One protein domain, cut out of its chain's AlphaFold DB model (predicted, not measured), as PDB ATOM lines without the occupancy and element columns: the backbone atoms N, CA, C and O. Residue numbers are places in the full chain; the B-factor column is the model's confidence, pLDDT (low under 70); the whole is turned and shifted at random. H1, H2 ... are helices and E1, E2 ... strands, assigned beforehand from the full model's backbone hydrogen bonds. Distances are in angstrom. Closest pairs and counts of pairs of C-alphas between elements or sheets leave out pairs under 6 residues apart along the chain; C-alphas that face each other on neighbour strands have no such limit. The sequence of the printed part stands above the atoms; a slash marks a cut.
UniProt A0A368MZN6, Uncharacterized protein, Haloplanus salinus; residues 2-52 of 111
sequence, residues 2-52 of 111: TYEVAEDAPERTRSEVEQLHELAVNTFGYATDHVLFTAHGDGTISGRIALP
ATOM      1  N   THR A   2     122.789 147.848 126.523       73.50
ATOM      2  CA  THR A   2     122.238 149.184 126.828       73.50
ATOM      3  C   THR A   2     120.941 149.032 127.624       73.50
ATOM      4  O   THR A   2     119.835 149.194 127.118       73.50
ATOM      5  N   TYR A   3     121.088 148.657 128.891       81.81
ATOM      6  CA  TYR A   3     120.041 148.725 129.907       81.81
ATOM      7  C   TYR A   3     120.652 149.275 131.196       81.81
ATOM      8  O   TYR A   3     121.845 149.107 131.451       81.81
ATOM      9  N   GLU A   4     119.838 149.964 131.985       88.88
ATOM     10  CA  GLU A   4     120.233 150.581 133.246       88.88
ATOM     11  C   GLU A   4     119.544 149.872 134.409       88.88
ATOM     12  O   GLU A   4     118.390 149.453 134.316       88.88
ATOM     13  N   VAL A   5     120.254 149.744 135.523       86.69
ATOM     14  CA  VAL A   5     119.751 149.091 136.729       86.69
ATOM     15  C   VAL A   5     120.101 149.969 137.917       86.69
ATOM     16  O   VAL A   5     121.279 150.235 138.156       86.69
ATOM     17  N   ALA A   6     119.091 150.424 138.657       87.00
ATOM     18  CA  ALA A   6     119.310 151.115 139.919       87.00
ATOM     19  C   ALA A   6     119.984 150.176 140.933       87.00
ATOM     20  O   ALA A   6     119.693 148.980 140.980       87.00
ATOM     21  N   GLU A   7     120.864 150.714 141.778       85.94
ATOM     22  CA  GLU A   7     121.614 149.914 142.761       85.94
ATOM     23  C   GLU A   7     120.691 149.151 143.725       85.94
ATOM     24  O   GLU A   7     120.975 148.007 144.074       85.94
ATOM     25  N   ASP A   8     119.549 149.745 144.069       86.88
ATOM     26  CA  ASP A   8     118.532 149.160 144.952       86.88
ATOM     27  C   ASP A   8     117.489 148.310 144.198       86.88
ATOM     28  O   ASP A   8     116.552 147.787 144.791       86.88
ATOM     29  N   ALA A   9     117.621 148.156 142.872       83.75
ATOM     30  CA  ALA A   9     116.652 147.402 142.082       83.75
ATOM     31  C   ALA A   9     116.631 145.919 142.499       83.75
ATOM     32  O   ALA A   9     117.703 145.296 142.553       83.75
ATOM     33  N   PRO A  10     115.441 145.326 142.717       85.44
ATOM     34  CA  PRO A  10     115.325 143.925 143.090       85.44
ATOM     35  C   PRO A  10     115.888 143.012 141.998       85.44
ATOM     36  O   PRO A  10     115.715 143.274 140.809       85.44
ATOM     37  N   GLU A  11     116.529 141.905 142.391       84.88
ATOM     38  CA  GLU A  11     117.216 140.981 141.468       84.88
ATOM     39  C   GLU A  11     116.311 140.482 140.337       84.88
ATOM     40  O   GLU A  11     116.736 140.379 139.189       84.88
ATOM     41  N   ARG A  12     115.033 140.252 140.649       87.12
ATOM     42  CA  ARG A  12     114.014 139.884 139.666       87.12
ATOM     43  C   ARG A  12     113.902 140.927 138.545       87.12
ATOM     44  O   ARG A  12     113.968 140.568 137.372       87.12
ATOM     45  N   THR A  13     113.809 142.204 138.904       84.31
ATOM     46  CA  THR A  13     113.682 143.327 137.965       84.31
ATOM     47  C   THR A  13     114.946 143.491 137.116       84.31
ATOM     48  O   THR A  13     114.859 143.873 135.949       84.31
ATOM     49  N   ARG A  14     116.122 143.134 137.655       84.12
ATOM     50  CA  ARG A  14     117.386 143.097 136.894       84.12
ATOM     51  C   ARG A  14     117.340 142.049 135.782       84.12
ATOM     52  O   ARG A  14     117.677 142.345 134.641       84.12
ATOM     53  N   SER A  15     116.863 140.847 136.091       86.75
ATOM     54  CA  SER A  15     116.701 139.785 135.092       86.75
ATOM     55  C   SER A  15     115.594 140.099 134.081       86.75
ATOM     56  O   SER A  15     115.673 139.697 132.922       86.75
ATOM     57  N   GLU A  16     114.537 140.800 134.496       87.81
ATOM     58  CA  GLU A  16     113.441 141.205 133.608       87.81
ATOM     59  C   GLU A  16     113.878 142.304 132.624       87.81
ATOM     60  O   GLU A  16     113.508 142.245 131.450       87.81
ATOM     61  N   VAL A  17     114.704 143.270 133.050       89.25
ATOM     62  CA  VAL A  17     115.173 144.353 132.166       89.25
ATOM     63  C   VAL A  17     116.110 143.847 131.067       89.25
ATOM     64  O   VAL A  17     116.024 144.301 129.924       89.25
ATOM     65  N   GLU A  18     116.949 142.859 131.382       89.31
ATOM     66  CA  GLU A  18     117.813 142.191 130.407       89.31
ATOM     67  C   GLU A  18     116.978 141.441 129.359       89.31
ATOM     68  O   GLU A  18     117.134 141.679 128.160       89.31
ATOM     69  N   GLN A  19     116.001 140.641 129.798       88.31
ATOM     70  CA  GLN A  19     115.092 139.921 128.898       88.31
ATOM     71  C   GLN A  19     114.285 140.863 127.995       88.31
ATOM     72  O   GLN A  19     114.047 140.552 126.828       88.31
ATOM     73  N   LEU A  20     113.860 142.023 128.509       86.44
ATOM     74  CA  LEU A  20     113.165 143.038 127.713       86.44
ATOM     75  C   LEU A  20     114.076 143.633 126.636       86.44
ATOM     76  O   LEU A  20     113.638 143.817 125.498       86.44
ATOM     77  N   HIS A  21     115.341 143.896 126.973       87.81
ATOM     78  CA  HIS A  21     116.330 144.370 126.011       87.81
ATOM     79  C   HIS A  21     116.578 143.332 124.908       87.81
ATOM     80  O   HIS A  21     116.515 143.662 123.722       87.81
ATOM     81  N   GLU A  22     116.778 142.065 125.275       88.62
ATOM     82  CA  GLU A  22     116.949 140.979 124.307       88.62
ATOM     83  C   GLU A  22     115.714 140.795 123.422       88.62
ATOM     84  O   GLU A  22     115.843 140.621 122.211       88.62
ATOM     85  N   LEU A  23     114.511 140.881 123.990       86.19
ATOM     86  CA  LEU A  23     113.268 140.786 123.230       86.19
ATOM     87  C   LEU A  23     113.158 141.926 122.206       86.19
ATOM     88  O   LEU A  23     112.850 141.682 121.037       86.19
ATOM     89  N   ALA A  24     113.449 143.162 122.613       84.31
ATOM     90  CA  ALA A  24     113.418 144.326 121.729       84.31
ATOM     91  C   ALA A  24     114.387 144.192 120.545       84.31
ATOM     92  O   ALA A  24     114.019 144.486 119.408       84.31
ATOM     93  N   VAL A  25     115.600 143.703 120.790       85.38
ATOM     94  CA  VAL A  25     116.634 143.592 119.755       85.38
ATOM     95  C   VAL A  25     116.424 142.353 118.886       85.38
ATOM     96  O   VAL A  25     116.387 142.457 117.662       85.38
ATOM     97  N   ASN A  26     116.237 141.183 119.498       85.12
ATOM     98  CA  ASN A  26     116.213 139.908 118.779       85.12
ATOM     99  C   ASN A  26     114.844 139.590 118.172       85.12
ATOM    100  O   ASN A  26     114.781 138.986 117.105       85.12
ATOM    101  N   THR A  27     113.749 139.963 118.842       81.44
ATOM    102  CA  THR A  27     112.389 139.643 118.368       81.44
ATOM    103  C   THR A  27     111.793 140.783 117.560       81.44
ATOM    104  O   THR A  27     111.234 140.548 116.493       81.44
ATOM    105  N   PHE A  28     111.924 142.019 118.045       78.38
ATOM    106  CA  PHE A  28     111.362 143.188 117.366       78.38
ATOM    107  C   PHE A  28     112.336 143.864 116.390       78.38
ATOM    108  O   PHE A  28     111.918 144.728 115.622       78.38
ATOM    109  N   GLY A  29     113.611 143.461 116.377       81.94
ATOM    110  CA  GLY A  29     114.599 143.962 115.421       81.94
ATOM    111  C   GLY A  29     115.022 145.412 115.661       81.94
ATOM    112  O   GLY A  29     115.533 146.055 114.744       81.94
ATOM    113  N   TYR A  30     114.796 145.956 116.862       82.00
ATOM    114  CA  TYR A  30     115.256 147.301 117.183       82.00
ATOM    115  C   TYR A  30     116.782 147.346 117.290       82.00
ATOM    116  O   TYR A  30     117.425 146.420 117.786       82.00
ATOM    117  N   ALA A  31     117.370 148.466 116.873       84.00
ATOM    118  CA  ALA A  31     118.778 148.713 117.134       84.00
ATOM    119  C   ALA A  31     119.007 148.855 118.645       84.00
ATOM    120  O   ALA A  31     118.250 149.544 119.331       84.00
ATOM    121  N   THR A  32     120.094 148.270 119.150       83.06
ATOM    122  CA  THR A  32     120.495 148.366 120.566       83.06
ATOM    123  C   THR A  32     120.662 149.813 121.039       83.06
ATOM    124  O   THR A  32     120.488 150.098 122.218       83.06
ATOM    125  N   ASP A  33     120.981 150.731 120.124       83.75
ATOM    126  CA  ASP A  33     121.148 152.165 120.395       83.75
ATOM    127  C   ASP A  33     119.810 152.922 120.504       83.75
ATOM    128  O   ASP A  33     119.735 154.031 121.024       83.75
ATOM    129  N   HIS A  34     118.724 152.329 120.006       85.00
ATOM    130  CA  HIS A  34     117.393 152.934 120.006       85.00
ATOM    131  C   HIS A  34     116.525 152.472 121.165       85.00
ATOM    132  O   HIS A  34     115.427 152.995 121.327       85.00
ATOM    133  N   VAL A  35     116.988 151.516 121.965       84.88
ATOM    134  CA  VAL A  35     116.209 150.939 123.054       84.88
ATOM    135  C   VAL A  35     116.994 151.046 124.346       84.88
ATOM    136  O   VAL A  35     118.089 150.502 124.461       84.88
ATOM    137  N   LEU A  36     116.399 151.718 125.324       90.56
ATOM    138  CA  LEU A  36     116.912 151.814 126.681       90.56
ATOM    139  C   LEU A  36     115.817 151.396 127.652       90.56
ATOM    140  O   LEU A  36     114.760 152.025 127.694       90.56
ATOM    141  N   PHE A  37     116.087 150.367 128.448       91.25
ATOM    142  CA  PHE A  37     115.246 149.993 129.579       91.25
ATOM    143  C   PHE A  37     115.983 150.265 130.888       91.25
ATOM    144  O   PHE A  37     117.184 150.016 130.982       91.25
ATOM    145  N   THR A  38     115.258 150.758 131.884       90.69
ATOM    146  CA  THR A  38     115.776 151.111 133.204       90.69
ATOM    147  C   THR A  38     114.968 150.376 134.269       90.69
ATOM    148  O   THR A  38     113.753 150.555 134.354       90.69
ATOM    149  N   ALA A  39     115.640 149.561 135.080       91.00
ATOM    150  CA  ALA A  39     115.077 148.959 136.284       91.00
ATOM    151  C   ALA A  39     115.226 149.920 137.472       91.00
ATOM    152  O   ALA A  39     116.335 150.368 137.776       91.00
ATOM    153  N   HIS A  40     114.121 150.214 138.152       91.69
ATOM    154  CA  HIS A  40     114.069 151.126 139.295       91.69
ATOM    155  C   HIS A  40     114.114 150.372 140.630       91.69
ATOM    156  O   HIS A  40     113.818 149.178 140.705       91.69
ATOM    157  N   GLY A  41     114.487 151.085 141.698       84.62
ATOM    158  CA  GLY A  41     114.556 150.547 143.066       84.62
ATOM    159  C   GLY A  41     113.198 150.137 143.643       84.62
ATOM    160  O   GLY A  41     113.117 149.240 144.471       84.62
ATOM    161  N   ASP A  42     112.110 150.725 143.149       87.19
ATOM    162  CA  ASP A  42     110.739 150.353 143.516       87.19
ATOM    163  C   ASP A  42     110.253 149.069 142.811       87.19
ATOM    164  O   ASP A  42     109.106 148.657 142.979       87.19
ATOM    165  N   GLY A  43     111.121 148.426 142.021       84.06
ATOM    166  CA  GLY A  43     110.828 147.205 141.276       84.06
ATOM    167  C   GLY A  43     110.126 147.435 139.941       84.06
ATOM    168  O   GLY A  43     109.841 146.462 139.239       84.06
ATOM    169  N   THR A  44     109.875 148.689 139.555       90.25
ATOM    170  CA  THR A  44     109.295 149.016 138.251       90.25
ATOM    171  C   THR A  44     110.352 149.050 137.148       90.25
ATOM    172  O   THR A  44     111.555 149.167 137.396       90.25
ATOM    173  N   ILE A  45     109.902 148.946 135.895       91.12
ATOM    174  CA  ILE A  45     110.759 149.051 134.711       91.12
ATOM    175  C   ILE A  45     110.194 150.141 133.809       91.12
ATOM    176  O   ILE A  45     109.016 150.107 133.453       91.12
ATOM    177  N   SER A  46     111.035 151.090 133.404       88.44
ATOM    178  CA  SER A  46     110.696 152.062 132.363       88.44
ATOM    179  C   SER A  46     111.511 151.813 131.097       88.44
ATOM    180  O   SER A  46     112.628 151.309 131.150       88.44
ATOM    181  N   GLY A  47     110.942 152.138 129.934       88.44
ATOM    182  CA  GLY A  47     111.577 151.924 128.634       88.44
ATOM    183  C   GLY A  47     111.437 153.134 127.720       88.44
ATOM    184  O   GLY A  47     110.407 153.807 127.721       88.44
ATOM    185  N   ARG A  48     112.471 153.412 126.925       85.56
ATOM    186  CA  ARG A  48     112.471 154.416 125.858       85.56
ATOM    187  C   ARG A  48     112.895 153.750 124.558       85.56
ATOM    188  O   ARG A  48     113.949 153.126 124.500       85.56
ATOM    189  N   ILE A  49     112.060 153.898 123.531       84.44
ATOM    190  CA  ILE A  49     112.305 153.367 122.189       84.44
ATOM    191  C   ILE A  49     112.308 154.542 121.211       84.44
ATOM    192  O   ILE A  49     111.293 155.221 121.045       84.44
ATOM    193  N   ALA A  50     113.447 154.796 120.577       82.00
ATOM    194  CA  ALA A  50     113.560 155.758 119.495       82.00
ATOM    195  C   ALA A  50     112.988 155.134 118.215       82.00
ATOM    196  O   ALA A  50     113.533 154.175 117.670       82.00
ATOM    197  N   LEU A  51     111.867 155.676 117.741       70.75
ATOM    198  CA  LEU A  51     111.284 155.284 116.461       70.75
ATOM    199  C   LEU A  51     112.051 155.988 115.330       70.75
ATOM    200  O   LEU A  51     112.268 157.200 115.418       70.75
ATOM    201  N   PRO A  52     112.459 155.281 114.260       58.62
ATOM    202  CA  PRO A  52     113.081 155.929 113.115       58.62
ATOM    203  C   PRO A  52     112.098 156.934 112.502       58.62
ATOM    204  O   PRO A  52     110.968 156.592 112.149       58.62
TER     205      PRO A  52
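AT A GLANCE: This is residues 2 to 52 of the 111 residues of an uncharacterized protein of Haloplanus salinus (UniProt A0A368MZN6). Picture a small two-layer domain: one long helix, H1, lies lengthwise over one face of a three-stranded sheet, and the other face of the sheet is bare. The sheet is a short wall of E1, E2 and E3 side by side, with E2 in the middle and H1 running along it; the last residues carry on past the end of E3. The printed part has 51 residues, with one named helix and three named strands in the chain order E1, H1, E2, E3, and the class is mixed, helices and strands. The sheet's order is E1, E2, E3, and it is mixed: E1 and E2 are parallel, E2 and E3 antiparallel. The whole is compact, with a radius of gyration of the C-alphas of 10.7 A, and it is only just elongated, spanning 32 by 16 by 13 A.

IN THESE COORDINATES: Find C-alpha 3 at (120.041, 148.725, 129.907); here E1 begins, residues 3 to 5. After a tight link, look for C-alpha 11 at (117.216, 140.981, 141.468), where H1, residues 11 to 27, sets out on its 23.6 A. A short link leads from it to E2, residues 35 to 39, 13.4 A long. A tight link then leads to E3, residues 45 to 49, 13.3 A long, which ends at C-alpha 49, (112.305, 153.367, 122.189).

HOW THE PARTS SIT: Begin with the sheet, whose edge strands are E1 and E3 and whose inner strand is E2. E1 and E2 are parallel at 12 degrees; look at N 4 and O 37, 2.8 A apart and within hydrogen-bond range. E2 and E3 form a hairpin, antiparallel at 169 degrees, with N 38 and O 46 at 2.8 A and N 48 and O 36 at 2.8 A, within hydrogen-bond range. H1 is on the sheet at a height of 8.8 A over the sheet. It lies over E2 and, only just, over E1, on which 3 of its C-alphas fall. On the local plane its line and that of E2 stand at 7 degrees, and it runs along the strands. The closest C-alphas of H1 and E2 are those of Thr 13 and Ala 39, 6.0 A apart. E1, H1 and E2 make a strand-helix-strand unit, two parallel neighbour strands with a helix between them in the chain, and its crossover is left-handed. In H1 every O i to N i+4 pair is within hydrogen-bond range.

THE WHOLE: The two C-alphas farthest apart are those of Asp 8 and Pro 52, at 33.0 A. The printed part has no cut, and no link is long. The mean pLDDT of the printed part is 85.1; look to residue 52 for the one value under 70.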